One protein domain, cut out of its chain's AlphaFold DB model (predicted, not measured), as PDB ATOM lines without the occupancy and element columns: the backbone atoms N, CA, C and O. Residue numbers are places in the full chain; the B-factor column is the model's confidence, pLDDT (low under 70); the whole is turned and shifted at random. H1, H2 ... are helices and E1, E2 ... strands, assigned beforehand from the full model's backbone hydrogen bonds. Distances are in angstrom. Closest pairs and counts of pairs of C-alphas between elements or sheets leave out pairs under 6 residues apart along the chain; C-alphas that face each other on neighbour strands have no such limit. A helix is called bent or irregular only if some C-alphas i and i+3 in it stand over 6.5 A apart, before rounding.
ATOM      1  N   ASN A  20      36.850 -25.395  14.471       86.62
ATOM      2  CA  ASN A  20      36.854 -24.748  15.786       86.62
ATOM      3  C   ASN A  20      36.143 -23.392  15.717       86.62
ATOM      4  O   ASN A  20      35.343 -23.089  16.592       86.62
ATOM      5  N   LYS A  21      36.305 -22.626  14.633       84.19
ATOM      6  CA  LYS A  21      35.494 -21.419  14.390       84.19
ATOM      7  C   LYS A  21      34.007 -21.739  14.249       84.19
ATOM      8  O   LYS A  21      33.161 -20.971  14.699       84.19
ATOM      9  N   LEU A  22      33.664 -22.893  13.668       83.81
ATOM     10  CA  LEU A  22      32.281 -23.372  13.645       83.81
ATOM     11  C   LEU A  22      31.780 -23.659  15.067       83.81
ATOM     12  O   LEU A  22      30.711 -23.188  15.442       83.81
ATOM     13  N   GLN A  23      32.573 -24.361  15.883       88.75
ATOM     14  CA  GLN A  23      32.286 -24.575  17.303       88.75
ATOM     15  C   GLN A  23      32.117 -23.242  18.052       88.75
ATOM     16  O   GLN A  23      31.156 -23.104  18.804       88.75
ATOM     17  N   GLU A  24      33.001 -22.262  17.852       84.25
ATOM     18  CA  GLU A  24      32.929 -20.922  18.453       84.25
ATOM     19  C   GLU A  24      31.633 -20.193  18.077       84.25
ATOM     20  O   GLU A  24      30.967 -19.663  18.964       84.25
ATOM     21  N   LEU A  25      31.218 -20.232  16.804       79.81
ATOM     22  CA  LEU A  25      29.946 -19.654  16.344       79.81
ATOM     23  C   LEU A  25      28.726 -20.253  17.067       79.81
ATOM     24  O   LEU A  25      27.776 -19.526  17.355       79.81
ATOM     25  N   PHE A  26      28.749 -21.549  17.396       77.31
ATOM     26  CA  PHE A  26      27.682 -22.214  18.161       77.31
ATOM     27  C   PHE A  26      27.815 -22.070  19.684       77.31
ATOM     28  O   PHE A  26      26.814 -22.082  20.406       77.31
ATOM     29  N   SER A  27      29.042 -21.927  20.182       80.81
ATOM     30  CA  SER A  27      29.349 -21.842  21.613       80.81
ATOM     31  C   SER A  27      29.210 -20.415  22.145       80.81
ATOM     32  O   SER A  27      28.939 -20.229  23.335       80.81
ATOM     33  N   ASN A  28      29.359 -19.405  21.280       76.31
ATOM     34  CA  ASN A  28      29.178 -18.009  21.645       76.31
ATOM     35  C   ASN A  28      27.721 -17.754  22.065       76.31
ATOM     36  O   ASN A  28      26.793 -17.738  21.254       76.31
ATOM     37  N   LYS A  29      27.537 -17.511  23.367       61.25
ATOM     38  CA  LYS A  29      26.234 -17.272  23.995       61.25
ATOM     39  C   LYS A  29      25.543 -16.007  23.472       61.25
ATOM     40  O   LYS A  29      24.319 -15.953  23.506       61.25
ATOM     41  N   GLU A  30      26.290 -15.049  22.929       56.94
ATOM     42  CA  GLU A  30      25.761 -13.818  22.324       56.94
ATOM     43  C   GLU A  30      25.124 -14.086  20.945       56.94
ATOM     44  O   GLU A  30      24.115 -13.477  20.588       56.94
ATOM     45  N   GLY A  31      25.643 -15.067  20.194       49.56
ATOM     46  CA  GLY A  31      25.104 -15.483  18.892       49.56
ATOM     47  C   GLY A  31      23.790 -16.271  18.973       49.56
ATOM     48  O   GLY A  31      23.081 -16.406  17.975       49.56
ATOM     49  N   LYS A  32      23.423 -16.755  20.169       53.09
ATOM     50  CA  LYS A  32      22.295 -17.675  20.385       53.09
ATOM     51  C   LYS A  32      20.917 -17.109  20.035       53.09
ATOM     52  O   LYS A  32      19.994 -17.892  19.834       53.09
ATOM     53  N   ARG A  33      20.748 -15.782  19.944       51.16
ATOM     54  CA  ARG A  33      19.417 -15.195  19.703       51.16
ATOM     55  C   ARG A  33      18.893 -15.473  18.293       51.16
ATOM     56  O   ARG A  33      17.766 -15.946  18.199       51.16
ATOM     57  N   TYR A  34      19.679 -15.279  17.226       57.69
ATOM     58  CA  TYR A  34      19.257 -15.614  15.853       57.69
ATOM     59  C   TYR A  34      20.419 -16.118  14.998       57.69
ATOM     60  O   TYR A  34      21.212 -15.324  14.489       57.69
ATOM     61  N   PHE A  35      20.454 -17.426  14.739       68.81
ATOM     62  CA  PHE A  35      21.287 -17.952  13.664       68.81
ATOM     63  C   PHE A  35      20.837 -17.335  12.328       68.81
ATOM     64  O   PHE A  35      19.669 -17.433  11.923       68.81
ATOM     65  N   ARG A  36      21.770 -16.637  11.681       76.12
ATOM     66  CA  ARG A  36      21.625 -16.102  10.327       76.12
ATOM     67  C   ARG A  36      22.159 -17.121   9.337       76.12
ATOM     68  O   ARG A  36      23.050 -17.900   9.669       76.12
ATOM     69  N   CYS A  37      21.648 -17.078   8.113       84.25
ATOM     70  CA  CYS A  37      22.189 -17.907   7.051       84.25
ATOM     71  C   CYS A  37      23.682 -17.580   6.819       84.25
ATOM     72  O   CYS A  37      23.991 -16.433   6.499       84.25
ATOM     73  N   PRO A  38      24.603 -18.563   6.918       79.44
ATOM     74  CA  PRO A  38      26.044 -18.334   6.774       79.44
ATOM     75  C   PRO A  38      26.472 -18.114   5.313       79.44
ATOM     76  O   PRO A  38      27.658 -17.994   5.030       79.44
ATOM     77  N   PHE A  39      25.517 -18.067   4.377       81.81
ATOM     78  CA  PHE A  39      25.787 -17.745   2.984       81.81
ATOM     79  C   PHE A  39      26.271 -16.299   2.855       81.81
ATOM     80  O   PHE A  39      25.621 -15.369   3.345       81.81
ATOM     81  N   LEU A  40      27.376 -16.132   2.140       76.25
ATOM     82  CA  LEU A  40      28.049 -14.862   1.925       76.25
ATOM     83  C   LEU A  40      27.782 -14.365   0.491       76.25
ATOM     84  O   LEU A  40      27.988 -15.099  -0.475       76.25
ATOM     85  N   TYR A  41      27.288 -13.133   0.336       77.38
ATOM     86  CA  TYR A  41      27.021 -12.532  -0.979       77.38
ATOM     87  C   TYR A  41      28.268 -11.889  -1.599       77.38
ATOM     88  O   TYR A  41      28.467 -11.970  -2.812       77.38
ATOM     89  N   THR A  42      29.075 -11.235  -0.765       73.81
ATOM     90  CA  THR A  42      30.324 -10.524  -1.081       73.81
ATOM     91  C   THR A  42      31.253 -10.630   0.133       73.81
ATOM     92  O   THR A  42      30.773 -10.971   1.209       73.81
ATOM     93  N   GLU A  43      32.541 -10.293   0.004       69.81
ATOM     94  CA  GLU A  43      33.582 -10.410   1.055       69.81
ATOM     95  C   GLU A  43      33.219  -9.840   2.453       69.81
ATOM     96  O   GLU A  43      33.912 -10.125   3.426       69.81
ATOM     97  N   SER A  44      32.149  -9.045   2.589       69.94
ATOM     98  CA  SER A  44      31.676  -8.490   3.866       69.94
ATOM     99  C   SER A  44      30.165  -8.604   4.138       69.94
ATOM    100  O   SER A  44      29.730  -8.245   5.236       69.94
ATOM    101  N   GLU A  45      29.344  -9.107   3.205       78.19
ATOM    102  CA  GLU A  45      27.876  -9.106   3.345       78.19
ATOM    103  C   GLU A  45      27.269 -10.512   3.443       78.19
ATOM    104  O   GLU A  45      27.150 -11.252   2.463       78.19
ATOM    105  N   TYR A  46      26.806 -10.856   4.645       78.50
ATOM    106  CA  TYR A  46      26.063 -12.084   4.923       78.50
ATOM    107  C   TYR A  46      24.601 -12.003   4.495       78.50
ATOM    108  O   TYR A  46      23.971 -10.942   4.491       78.50
ATOM    109  N   CYS A  47      24.001 -13.167   4.257       84.19
ATOM    110  CA  CYS A  47      22.560 -13.277   4.143       84.19
ATOM    111  C   CYS A  47      21.862 -12.879   5.458       84.19
ATOM    112  O   CYS A  47      21.895 -13.597   6.456       84.19
ATOM    113  N   GLY A  48      21.150 -11.749   5.437       81.44
ATOM    114  CA  GLY A  48      20.364 -11.252   6.573       81.44
ATOM    115  C   GLY A  48      19.122 -12.081   6.933       81.44
ATOM    116  O   GLY A  48      18.371 -11.677   7.816       81.44
ATOM    117  N   ALA A  49      18.874 -13.211   6.262       82.19
ATOM    118  CA  ALA A  49      17.735 -14.074   6.553       82.19
ATOM    119  C   ALA A  49      17.925 -14.820   7.884       82.19
ATOM    120  O   ALA A  49      18.869 -15.596   8.059       82.19
ATOM    121  N   GLU A  50      16.991 -14.610   8.809       78.31
ATOM    122  CA  GLU A  50      16.927 -15.321  10.085       78.31
ATOM    123  C   GLU A  50      16.384 -16.747   9.900       78.31
ATOM    124  O   GLU A  50      15.361 -16.965   9.247       78.31
ATOM    125  N   MET A  51      16.993 -17.730  10.564       73.38
ATOM    126  CA  MET A  51      16.580 -19.138  10.473       73.38
ATOM    127  C   MET A  51      15.269 -19.489  11.201       73.38
ATOM    128  O   MET A  51      14.869 -20.656  11.196       73.38
ATOM    129  N   LYS A  52      14.554 -18.513  11.790       72.88
ATOM    130  CA  LYS A  52      13.282 -18.721  12.523       72.88
ATOM    131  C   LYS A  52      12.319 -19.647  11.772       72.88
ATOM    132  O   LYS A  52      11.732 -20.552  12.373       72.88
ATOM    133  N   HIS A  53      12.218 -19.448  10.457       75.31
ATOM    134  CA  HIS A  53      11.286 -20.139   9.571       75.31
ATOM    135  C   HIS A  53      11.809 -21.454   8.971       75.31
ATOM    136  O   HIS A  53      11.011 -22.175   8.372       75.31
ATOM    137  N   TYR A  54      13.079 -21.835   9.165       77.62
ATOM    138  CA  TYR A  54      13.644 -23.024   8.506       77.62
ATOM    139  C   TYR A  54      12.853 -24.304   8.821       77.62
ATOM    140  O   TYR A  54      12.522 -25.068   7.916       77.62
ATOM    141  N   SER A  55      12.469 -24.509  10.087       81.56
ATOM    142  CA  SER A  55      11.686 -25.682  10.508       81.56
ATOM    143  C   SER A  55      10.323 -25.774   9.808       81.56
ATOM    144  O   SER A  55       9.870 -26.868   9.485       81.56
ATOM    145  N   SER A  56       9.679 -24.633   9.533       83.06
ATOM    146  CA  SER A  56       8.416 -24.560   8.786       83.06
ATOM    147  C   SER A  56       8.603 -24.652   7.269       83.06
ATOM    148  O   SER A  56       7.752 -25.207   6.580       83.06
ATOM    149  N   GLU A  57       9.712 -24.141   6.736       82.56
ATOM    150  CA  GLU A  57      10.011 -24.188   5.303       82.56
ATOM    151  C   GLU A  57      10.519 -25.564   4.854       82.56
ATOM    152  O   GLU A  57      10.315 -25.950   3.702       82.56
ATOM    153  N   ARG A  58      11.192 -26.304   5.747       83.56
ATOM    154  CA  ARG A  58      11.853 -27.588   5.462       83.56
ATOM    155  C   ARG A  58      11.709 -28.604   6.602       83.56
ATOM    156  O   ARG A  58      12.716 -29.131   7.085       83.56
ATOM    157  N   PRO A  59      10.470 -28.972   6.980       86.94
ATOM    158  CA  PRO A  59      10.215 -29.852   8.121       86.94
ATOM    159  C   PRO A  59      10.912 -31.214   8.009       86.94
ATOM    160  O   PRO A  59      11.323 -31.760   9.022       86.94
ATOM    161  N   LYS A  60      11.105 -31.750   6.792       89.94
ATOM    162  CA  LYS A  60      11.799 -33.035   6.591       89.94
ATOM    163  C   LYS A  60      13.284 -32.976   6.944       89.94
ATOM    164  O   LYS A  60      13.737 -33.813   7.706       89.94
ATOM    165  N   ILE A  61      14.019 -31.998   6.402       87.62
ATOM    166  CA  ILE A  61      15.461 -31.870   6.670       87.62
ATOM    167  C   ILE A  61      15.664 -31.526   8.143       87.62
ATOM    168  O   ILE A  61      16.450 -32.187   8.797       87.62
ATOM    169  N   HIS A  62      14.875 -30.592   8.687       88.38
ATOM    170  CA  HIS A  62      14.903 -30.275  10.114       88.38
ATOM    171  C   HIS A  62      14.669 -31.516  10.990       88.38
ATOM    172  O   HIS A  62      15.459 -31.777  11.885       88.38
ATOM    173  N   ALA A  63      13.633 -32.320  10.714       89.56
ATOM    174  CA  ALA A  63      13.355 -33.535  11.480       89.56
ATOM    175  C   ALA A  63      14.485 -34.577  11.388       89.56
ATOM    176  O   ALA A  63      14.837 -35.167  12.406       89.56
ATOM    177  N   THR A  64      15.082 -34.780  10.206       92.88
ATOM    178  CA  THR A  64      16.253 -35.661  10.050       92.88
ATOM    179  C   THR A  64      17.450 -35.141  10.845       92.88
ATOM    180  O   THR A  64      18.065 -35.909  11.574       92.88
ATOM    181  N   SER A  65      17.754 -33.843  10.764       90.62
ATOM    182  CA  SER A  65      18.877 -33.234  11.484       90.62
ATOM    183  C   SER A  65      18.691 -33.274  13.001       90.62
ATOM    184  O   SER A  65      19.649 -33.569  13.706       90.62
ATOM    185  N   CYS A  66      17.476 -33.040  13.512       88.19
ATOM    186  CA  CYS A  66      17.175 -33.228  14.934       88.19
ATOM    187  C   CYS A  66      17.349 -34.697  15.340       88.19
ATOM    188  O   CYS A  66      17.988 -34.958  16.349       88.19
ATOM    189  N   GLY A  67      16.867 -35.657  14.538       91.06
ATOM    190  CA  GLY A  67      17.100 -37.087  14.782       91.06
ATOM    191  C   GLY A  67      18.586 -37.419  14.948       91.06
ATOM    192  O   GLY A  67      18.978 -37.935  15.987       91.06
ATOM    193  N   LEU A  68      19.417 -37.010  13.985       92.25
ATOM    194  CA  LEU A  68      20.877 -37.193  14.019       92.25
ATOM    195  C   LEU A  68      21.558 -36.489  15.207       92.25
ATOM    196  O   LEU A  68      22.565 -36.962  15.728       92.25
ATOM    197  N   LEU A  69      21.033 -35.346  15.652       89.50
ATOM    198  CA  LEU A  69      21.564 -34.641  16.820       89.50
ATOM    199  C   LEU A  69      21.167 -35.310  18.136       89.50
ATOM    200  O   LEU A  69      21.975 -35.301  19.061       89.50
ATOM    201  N   PHE A  70      19.972 -35.889  18.229       86.88
ATOM    202  CA  PHE A  70      19.442 -36.497  19.453       86.88
ATOM    203  C   PHE A  70      19.705 -38.004  19.582       86.88
ATOM    204  O   PHE A  70      19.348 -38.591  20.601       86.88
ATOM    205  N   GLU A  71      20.346 -38.635  18.596       89.62
ATOM    206  CA  GLU A  71      20.790 -40.025  18.705       89.62
ATOM    207  C   GLU A  71      22.079 -40.112  19.553       89.62
ATOM    208  O   GLU A  71      23.179 -39.713  19.148       89.62
ATOM    209  N   ASP A  72      21.923 -40.580  20.795       79.25
ATOM    210  CA  ASP A  72      23.013 -40.709  21.762       79.25
ATOM    211  C   ASP A  72      24.047 -41.758  21.331       79.25
ATOM    212  O   ASP A  72      23.723 -42.850  20.867       79.25
ATOM    213  N   GLY A  73      25.329 -41.438  21.523       78.94
ATOM    214  CA  GLY A  73      26.445 -42.349  21.242       78.94
ATOM    215  C   GLY A  73      26.776 -42.572  19.759       78.94
ATOM    216  O   GLY A  73      27.773 -43.236  19.473       78.94
ATOM    217  N   GLN A  74      26.013 -42.012  18.815       79.44
ATOM    218  CA  GLN A  74      26.306 -42.148  17.388       79.44
ATOM    219  C   GLN A  74      27.501 -41.276  16.965       79.44
ATOM    220  O   GLN A  74      27.538 -40.064  17.193       79.44
ATOM    221  N   THR A  75      28.477 -41.886  16.289       84.44
ATOM    222  CA  THR A  75      29.498 -41.155  15.528       84.44
ATOM    223  C   THR A  75      28.891 -40.712  14.203       84.44
ATOM    224  O   THR A  75      28.636 -41.555  13.343       84.44
ATOM    225  N   LEU A  76      28.665 -39.412  14.034       89.94
ATOM    226  CA  LEU A  76      28.096 -38.873  12.800       89.94
ATOM    227  C   LEU A  76      29.122 -38.914  11.665       89.94
ATOM    228  O   LEU A  76      30.290 -38.551  11.851       89.94
ATOM    229  N   ASP A  77      28.681 -39.358  10.489       94.38
ATOM    230  CA  ASP A  77      29.512 -39.337   9.292       94.38
ATOM    231  C   ASP A  77      29.515 -37.945   8.620       94.38
ATOM    232  O   ASP A  77      29.040 -36.945   9.170       94.38
ATOM    233  N   PHE A  78      30.139 -37.837   7.445       94.06
ATOM    234  CA  PHE A  78      30.194 -36.563   6.727       94.06
ATOM    235  C   PHE A  78      28.841 -36.124   6.136       94.06
ATOM    236  O   PHE A  78      28.557 -34.924   6.094       94.06
ATOM    237  N   GLU A  79      28.012 -37.057   5.670       94.62
ATOM    238  CA  GLU A  79      26.692 -36.754   5.110       94.62
ATOM    239  C   GLU A  79      25.692 -36.410   6.222       94.62
ATOM    240  O   GLU A  79      24.856 -35.520   6.033       94.62
ATOM    241  N   ASP A  80      25.834 -37.010   7.406       93.88
ATOM    242  CA  ASP A  80      25.112 -36.619   8.618       93.88
ATOM    243  C   ASP A  80      25.482 -35.193   9.059       93.88
ATOM    244  O   ASP A  80      24.606 -34.339   9.235       93.88
ATOM    245  N   PHE A  81      26.785 -34.898   9.165       92.88
ATOM    246  CA  PHE A  81      27.282 -33.552   9.464       92.88
ATOM    247  C   PHE A  81      26.783 -32.531   8.439       92.88
ATOM    248  O   PHE A  81      26.231 -31.496   8.819       92.88
ATOM    249  N   CYS A  82      26.895 -32.837   7.142       91.69
ATOM    250  CA  CYS A  82      26.294 -32.021   6.095       91.69
ATOM    251  C   CYS A  82      24.799 -31.828   6.357       91.69
ATOM    252  O   CYS A  82      24.341 -30.693   6.397       91.69
ATOM    253  N   THR A  83      24.031 -32.890   6.590       91.50
ATOM    254  CA  THR A  83      22.583 -32.815   6.843       91.50
ATOM    255  C   THR A  83      22.235 -31.886   8.007       91.50
ATOM    256  O   THR A  83      21.287 -31.107   7.899       91.50
ATOM    257  N   ILE A  84      23.031 -31.871   9.074       90.88
ATOM    258  CA  ILE A  84      22.881 -30.918  10.180       90.88
ATOM    259  C   ILE A  84      23.215 -29.487   9.733       90.88
ATOM    260  O   ILE A  84      22.382 -28.594   9.884       90.88
ATOM    261  N   ILE A  85      24.372 -29.257   9.107       89.69
ATOM    262  CA  ILE A  85      24.806 -27.930   8.630       89.69
ATOM    263  C   ILE A  85      23.853 -27.335   7.581       89.69
ATOM    264  O   ILE A  85      23.648 -26.122   7.532       89.69
ATOM    265  N   ARG A  86      23.158 -28.168   6.800       88.00
ATOM    266  CA  ARG A  86      22.100 -27.744   5.866       88.00
ATOM    267  C   ARG A  86      20.912 -27.061   6.550       88.00
ATOM    268  O   ARG A  86      20.160 -26.378   5.853       88.00
ATOM    269  N   THR A  87      20.725 -27.222   7.865       87.06
ATOM    270  CA  THR A  87      19.703 -26.485   8.640       87.06
ATOM    271  C   THR A  87      20.046 -25.016   8.857       87.06
ATOM    272  O   THR A  87      19.155 -24.214   9.126       87.06
ATOM    273  N   LEU A  88      21.319 -24.653   8.680       84.44
ATOM    274  CA  LEU A  88      21.821 -23.303   8.905       84.44
ATOM    275  C   LEU A  88      21.557 -22.361   7.723       84.44
ATOM    276  O   LEU A  88      21.599 -21.145   7.860       84.44
ATOM    277  N   PHE A  89      21.295 -22.898   6.533       85.56
ATOM    278  CA  PHE A  89      21.097 -22.095   5.330       85.56
ATOM    279  C   PHE A  89      19.622 -21.731   5.151       85.56
ATOM    280  O   PHE A  89      18.750 -22.587   5.257       85.56
ATOM    281  N   CYS A  90      19.308 -20.472   4.839       86.38
ATOM    282  CA  CYS A  90      17.929 -20.072   4.555       86.38
ATOM    283  C   CYS A  90      17.403 -20.731   3.269       86.38
ATOM    284  O   CYS A  90      18.160 -21.249   2.441       86.38
ATOM    285  N   LYS A  91      16.083 -20.667   3.050       83.69
ATOM    286  CA  LYS A  91      15.443 -21.319   1.902       83.69
ATOM    287  C   LYS A  91      16.039 -20.937   0.540       83.69
ATOM    288  O   LYS A  91      16.103 -21.804  -0.327       83.69
ATOM    289  N   THR A  92      16.467 -19.685   0.363       82.38
ATOM    290  CA  THR A  92      17.034 -19.145  -0.889       82.38
ATOM    291  C   THR A  92      18.477 -19.566  -1.156       82.38
ATOM    292  O   THR A  92      18.951 -19.417  -2.276       82.38
ATOM    293  N   HIS A  93      19.177 -20.093  -0.152       84.06
ATOM    294  CA  HIS A  93      20.541 -20.604  -0.273       84.06
ATOM    295  C   HIS A  93      20.551 -22.117  -0.035       84.06
ATOM    296  O   HIS A  93      21.373 -22.639   0.711       84.06
ATOM    297  N   ASP A  94      19.586 -22.823  -0.645       76.56
ATOM    298  CA  ASP A  94      19.484 -24.274  -0.521       76.56
ATOM    299  C   ASP A  94      20.768 -24.967  -0.994       76.56
ATOM    300  O   ASP A  94      21.212 -24.732  -2.112       76.56
ATOM    301  N   PRO A  95      21.245 -25.962  -0.248       60.50
ATOM    302  CA  PRO A  95      21.910 -27.162  -0.750       60.50
ATOM    303  C   PRO A  95      21.450 -27.807  -2.069       60.50
ATOM    304  O   PRO A  95      22.146 -28.679  -2.577       60.50
ATOM    305  N   ARG A  96      20.285 -27.445  -2.611       66.69
ATOM    306  CA  ARG A  96      19.812 -27.859  -3.944       66.69
ATOM    307  C   ARG A  96      20.166 -26.865  -5.052       66.69
ATOM    308  O   ARG A  96      20.072 -27.215  -6.225       66.69
ATOM    309  N   GLU A  97      20.582 -25.654  -4.695       70.75
ATOM    310  CA  GLU A  97      21.170 -24.695  -5.624       70.75
ATOM    311  C   GLU A  97      22.618 -25.105  -5.937       70.75
ATOM    312  O   GLU A  97      23.374 -25.409  -5.008       70.75
ATOM    313  N   PRO A  98      23.078 -25.017  -7.201       76.44
ATOM    314  CA  PRO A  98      24.460 -25.338  -7.581       76.44
ATOM    315  C   PRO A  98      25.542 -24.594  -6.779       76.44
ATOM    316  O   PRO A  98      26.686 -25.034  -6.720       76.44
ATOM    317  N   LYS A  99      25.184 -23.467  -6.147       70.69
ATOM    318  CA  LYS A  99      26.075 -22.661  -5.303       70.69
ATOM    319  C   LYS A  99      26.515 -23.374  -4.020       70.69
ATOM    320  O   LYS A  99      27.605 -23.092  -3.536       70.69
ATOM    321  N   TYR A 100      25.711 -24.290  -3.473       78.50
ATOM    322  CA  TYR A 100      26.094 -25.015  -2.259       78.50
ATOM    323  C   TYR A 100      27.121 -26.118  -2.517       78.50
ATOM    324  O   TYR A 100      27.813 -26.502  -1.585       78.50
ATOM    325  N   GLU A 101      27.301 -26.610  -3.746       83.00
ATOM    326  CA  GLU A 101      28.321 -27.645  -3.976       83.00
ATOM    327  C   GLU A 101      29.734 -27.120  -3.648       83.00
ATOM    328  O   GLU A 101      30.566 -27.869  -3.146       83.00
ATOM    329  N   ALA A 102      29.976 -25.809  -3.795       83.12
ATOM    330  CA  ALA A 102      31.191 -25.156  -3.299       83.12
ATOM    331  C   ALA A 102      31.328 -25.245  -1.762       83.12
ATOM    332  O   ALA A 102      32.376 -25.654  -1.264       83.12
ATOM    333  N   TYR A 103      30.253 -24.940  -1.023       84.12
ATOM    334  CA  TYR A 103      30.183 -25.103   0.435       84.12
ATOM    335  C   TYR A 103      30.377 -26.563   0.855       84.12
ATOM    336  O   TYR A 103      31.147 -26.842   1.767       84.12
ATOM    337  N   ARG A 104      29.736 -27.514   0.166       87.31
ATOM    338  CA  ARG A 104      29.886 -28.950   0.427       87.31
ATOM    339  C   ARG A 104      31.330 -29.398   0.234       87.31
ATOM    340  O   ARG A 104      31.858 -30.051   1.120       87.31
ATOM    341  N   ILE A 105      31.993 -28.995  -0.853       89.38
ATOM    342  CA  ILE A 105      33.418 -29.282  -1.095       89.38
ATOM    343  C   ILE A 105      34.306 -28.704   0.022       89.38
ATOM    344  O   ILE A 105      35.219 -29.388   0.494       89.38
ATOM    345  N   HIS A 106      34.034 -27.477   0.478       88.06
ATOM    346  CA  HIS A 106      34.749 -26.861   1.603       88.06
ATOM    347  C   HIS A 106      34.515 -27.624   2.913       88.06
ATOM    348  O   HIS A 106      35.476 -28.026   3.565       88.06
ATOM    349  N   PHE A 107      33.268 -27.959   3.245       90.62
ATOM    350  CA  PHE A 107      32.945 -28.778   4.413       90.62
ATOM    351  C   PHE A 107      33.549 -30.189   4.337       90.62
ATOM    352  O   PHE A 107      34.034 -30.671   5.358       90.62
ATOM    353  N   THR A 108      33.630 -30.828   3.161       92.81
ATOM    354  CA  THR A 108      34.361 -32.100   2.973       92.81
ATOM    355  C   THR A 108      35.830 -31.935   3.352       92.81
ATOM    356  O   THR A 108      36.405 -32.785   4.037       92.81
ATOM    357  N   LYS A 109      36.458 -30.829   2.936       92.25
ATOM    358  CA  LYS A 109      37.849 -30.515   3.274       92.25
ATOM    359  C   LYS A 109      38.011 -30.289   4.780       92.25
ATOM    360  O   LYS A 109      38.870 -30.927   5.376       92.25
ATOM    361  N   LEU A 110      37.170 -29.463   5.408       91.75
ATOM    362  CA  LEU A 110      37.219 -29.222   6.858       91.75
ATOM    363  C   LEU A 110      36.989 -30.503   7.672       91.75
ATOM    364  O   LEU A 110      37.735 -30.789   8.605       91.75
ATOM    365  N   TRP A 111      35.996 -31.310   7.297       94.44
ATOM    366  CA  TRP A 111      35.656 -32.542   8.006       94.44
ATOM    367  C   TRP A 111      36.694 -33.651   7.803       94.44
ATOM    368  O   TRP A 111      36.934 -34.440   8.713       94.44
ATOM    369  N   SER A 112      37.351 -33.727   6.644       93.62
ATOM    370  CA  SER A 112      38.402 -34.728   6.413       93.62
ATOM    371  C   SER A 112      39.705 -34.418   7.159       93.62
ATOM    372  O   SER A 112      40.358 -35.359   7.607       93.62
ATOM    373  N   VAL A 113      40.060 -33.140   7.358       94.06
ATOM    374  CA  VAL A 113      41.278 -32.752   8.106       94.06
ATOM    375  C   VAL A 113      41.077 -32.645   9.621       94.06
ATOM    376  O   VAL A 113      42.055 -32.678  10.364       94.06
ATOM    377  N   ALA A 114      39.837 -32.508  10.099       94.00
ATOM    378  CA  ALA A 114      39.555 -32.335  11.522       94.00
ATOM    379  C   ALA A 114      39.784 -33.611  12.355       94.00
ATOM    380  O   ALA A 114      39.412 -34.721  11.954       94.00
ATOM    381  N   SER A 115      40.323 -33.425  13.566       94.88
ATOM    382  CA  SER A 115      40.450 -34.484  14.571       94.88
ATOM    383  C   SER A 115      39.076 -34.997  15.029       94.88
ATOM    384  O   SER A 115      38.061 -34.309  14.905       94.88
ATOM    385  N   SER A 116      39.041 -36.211  15.590       92.75
ATOM    386  CA  SER A 116      37.811 -36.773  16.176       92.75
ATOM    387  C   SER A 116      37.252 -35.882  17.297       92.75
ATOM    388  O   SER A 116      36.047 -35.672  17.395       92.75
ATOM    389  N   GLU A 117      38.140 -35.286  18.096       92.69
ATOM    390  CA  GLU A 117      37.790 -34.340  19.158       92.69
ATOM    391  C   GLU A 117      37.122 -33.071  18.608       92.69
ATOM    392  O   GLU A 117      36.037 -32.717  19.057       92.69
ATOM    393  N   ALA A 118      37.696 -32.435  17.579       92.25
ATOM    394  CA  ALA A 118      37.112 -31.238  16.967       92.25
ATOM    395  C   ALA A 118      35.717 -31.512  16.371       92.25
ATOM    396  O   ALA A 118      34.817 -30.681  16.486       92.25
ATOM    397  N   LYS A 119      35.508 -32.702  15.790       94.19
ATOM    398  CA  LYS A 119      34.187 -33.148  15.315       94.19
ATOM    399  C   LYS A 119      33.200 -33.271  16.471       94.19
ATOM    400  O   LYS A 119      32.143 -32.649  16.425       94.19
ATOM    401  N   THR A 120      33.558 -33.999  17.528       91.00
ATOM    402  CA  THR A 120      32.727 -34.145  18.735       91.00
ATOM    403  C   THR A 120      32.384 -32.792  19.361       91.00
ATOM    404  O   THR A 120      31.230 -32.557  19.711       91.00
ATOM    405  N   ASN A 121      33.344 -31.868  19.430       90.88
ATOM    406  CA  ASN A 121      33.148 -30.536  19.997       90.88
ATOM    407  C   ASN A 121      32.194 -29.669  19.155       90.88
ATOM    408  O   ASN A 121      31.301 -29.026  19.710       90.88
ATOM    409  N   VAL A 122      32.314 -29.694  17.821       90.50
ATOM    410  CA  VAL A 122      31.348 -29.052  16.909       90.50
ATOM    411  C   VAL A 122      29.950 -29.635  17.081       90.50
ATOM    412  O   VAL A 122      28.982 -28.883  17.153       90.50
ATOM    413  N   LEU A 123      29.828 -30.960  17.182       89.31
ATOM    414  CA  LEU A 123      28.540 -31.630  17.362       89.31
ATOM    415  C   LEU A 123      27.903 -31.305  18.718       89.31
ATOM    416  O   LEU A 123      26.704 -31.045  18.781       89.31
ATOM    417  N   HIS A 124      28.697 -31.235  19.789       88.94
ATOM    418  CA  HIS A 124      28.234 -30.773  21.097       88.94
ATOM    419  C   HIS A 124      27.737 -29.321  21.033       88.94
ATOM    420  O   HIS A 124      26.661 -29.010  21.539       88.94
ATOM    421  N   ALA A 125      28.478 -28.429  20.370       88.19
ATOM    422  CA  ALA A 125      28.065 -27.039  20.203       88.19
ATOM    423  C   ALA A 125      26.793 -26.909  19.335       88.19
ATOM    424  O   ALA A 125      25.909 -26.120  19.662       88.19
ATOM    425  N   LEU A 126      26.645 -27.723  18.282       87.00
ATOM    426  CA  LEU A 126      25.427 -27.803  17.467       87.00
ATOM    427  C   LEU A 126      24.214 -28.289  18.275       87.00
ATOM    428  O   LEU A 126      23.144 -27.691  18.161       87.00
ATOM    429  N   ARG A 127      24.378 -29.317  19.122       87.19
ATOM    430  CA  ARG A 127      23.343 -29.800  20.057       87.19
ATOM    431  C   ARG A 127      22.900 -28.685  21.005       87.19
ATOM    432  O   ARG A 127      21.719 -28.357  21.054       87.19
ATOM    433  N   GLU A 128      23.850 -28.041  21.678       84.31
ATOM    434  CA  GLU A 128      23.614 -26.891  22.565       84.31
ATOM    435  C   GLU A 128      22.931 -25.708  21.856       84.31
ATOM    436  O   GLU A 128      22.056 -25.045  22.421       84.31
ATOM    437  N   GLY A 129      23.320 -25.432  20.610       81.12
ATOM    438  CA  GLY A 129      22.738 -24.380  19.782       81.12
ATOM    439  C   GLY A 129      21.299 -24.683  19.367       81.12
ATOM    440  O   GLY A 129      20.431 -23.822  19.495       81.12
ATOM    441  N   ILE A 130      21.018 -25.902  18.904       76.56
ATOM    442  CA  ILE A 130      19.700 -26.293  18.381       76.56
ATOM    443  C   ILE A 130      18.694 -26.558  19.507       76.56
ATOM    444  O   ILE A 130      17.558 -26.098  19.397       76.56
ATOM    445  N   ASN A 131      19.124 -27.131  20.638       72.69
ATOM    446  CA  ASN A 131      18.333 -27.168  21.877       72.69
ATOM    447  C   ASN A 131      17.826 -25.774  22.264       72.69
ATOM    448  O   ASN A 131      16.669 -25.606  22.654       72.69
ATOM    449  N   HIS A 132      18.669 -24.751  22.100       69.94
ATOM    450  CA  HIS A 132      18.262 -23.378  22.353       69.94
ATOM    451  C   HIS A 132      17.186 -22.895  21.359       69.94
ATOM    452  O   HIS A 132      16.167 -22.360  21.798       69.94
ATOM    453  N   ILE A 133      17.332 -23.154  20.050       64.62
ATOM    454  CA  ILE A 133      16.306 -22.819  19.035       64.62
ATOM    455  C   ILE A 133      14.956 -23.486  19.341       64.62
ATOM    456  O   ILE A 133      13.912 -22.846  19.201       64.62
ATOM    457  N   GLU A 134      14.954 -24.763  19.728       65.12
ATOM    458  CA  GLU A 134      13.716 -25.492  20.020       65.12
ATOM    459  C   GLU A 134      13.081 -25.020  21.334       65.12
ATOM    460  O   GLU A 134      11.865 -24.828  21.382       65.12
ATOM    461  N   SER A 135      13.887 -24.687  22.352       60.47
ATOM    462  CA  SER A 135      13.397 -24.080  23.600       60.47
ATOM    463  C   SER A 135      12.680 -22.734  23.375       60.47
ATOM    464  O   SER A 135      11.658 -22.467  24.006       60.47
ATOM    465  N   ILE A 136      13.124 -21.934  22.394       56.16
ATOM    466  CA  ILE A 136      12.477 -20.672  21.979       56.16
ATOM    467  C   ILE A 136      11.096 -20.901  21.321       56.16
ATOM    468  O   ILE A 136      10.289 -19.975  21.241       56.16
ATOM    469  N   LYS A 137      10.772 -22.116  20.856       52.97
ATOM    470  CA  LYS A 137       9.542 -22.407  20.088       52.97
ATOM    471  C   LYS A 137       8.351 -22.921  20.912       52.97
ATOM    472  O   LYS A 137       7.326 -23.251  20.316       52.97
TER     473      LYS A 137
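AT A GLANCE: This is residues 20 to 137 of the 744 residues of the protein "T5orf172 domain-containing protein" of Aaosphaeria arxii CBS 175.79 (UniProt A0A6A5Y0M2). A rounded body of helices is built round the short helix H4, with H3 and H5 packed on opposite sides of it and the long H6 passing near it; H1 lies alongside H6 on the outside. H2 precedes H3 at a corner of the body, and the small turn of E1 with residues 45 to 46 lies at the periphery, E1 having the centre farthest from the mean of the C-alphas. The printed part has 118 residues, with six named helices and one named strand in the order H1, E1, H2, H3, H4, H5, H6, and its class is mostly helix. It is compact, with a radius of gyration of the C-alphas of 13.6 A, and spans 35 by 33 by 28 A.

HOW THE PARTS SIT: H1, residues 20 to 27, touches H6, residues 116 to 137, at a shallow tilt of 26 degrees, the same way; their closest C-alphas, of Gln 23 and Val 122, are 4.6 A apart. E1, residues 40 to 42, pairs with no named strand, but is paired antiparallel with residues 45 to 46. H2, residues 51 to 57, is close to but not clearly touching H3, residues 59 to 70; the closest C-alphas, of Ser 55 and His 62, are 5.6 A apart. H3 touches H4, residues 78 to 85, at a steep tilt of 66 degrees, with the C-alphas of Ser 65 and Ile 84 closest at 4.8 A. With residues 69 to 70 alone H3 touches H6, and the closest C-alphas, of Leu 69 and Arg 127, are 6.1 A apart. H4 touches H5, residues 100 to 113, at a steep tilt of 59 degrees; the C-alphas of Phe 78 and Trp 111 are closest, at 6.9 A. H4 and H6 are near each other, while H3 and H5 are apart. Every O i to N i+4 pair is within hydrogen-bond range in H1, H3, H4 and H5; the count is 17 of 18 in H6 and 1 of 3 in H2, where 3 of 4 O i to N i+3 pairs are within range.

IN THESE COORDINATES: H1 begins at C-alpha 20, (36.854, -24.748, 15.786), and is 9.9 A long from first to last C-alpha. E1 measures 5.7 A and H2 9.8 A; H2 is irregular, with C-alphas 52 and 55 7.4 A apart. H3 measures 16.1 A, H4 10.4 A and H5 19.9 A, H5 beginning at C-alpha 100, (26.094, -25.015, -2.259). H6 measures 32.0 A and ends at C-alpha 137, (9.542, -22.407, 20.088).

THE WHOLE: The two C-alphas farthest apart, of Thr 42 and Gly 73, are 39.1 A apart. The printed part has no cut. The links from H1 to E1, 12 residues, and from H4 to H5, 14 residues, are long. The mean pLDDT of the printed part is 81.8, and the model's confidence is under 70 in 17 residues: 29 to 35, 43 to 44, 95 to 96 and 132 to 137.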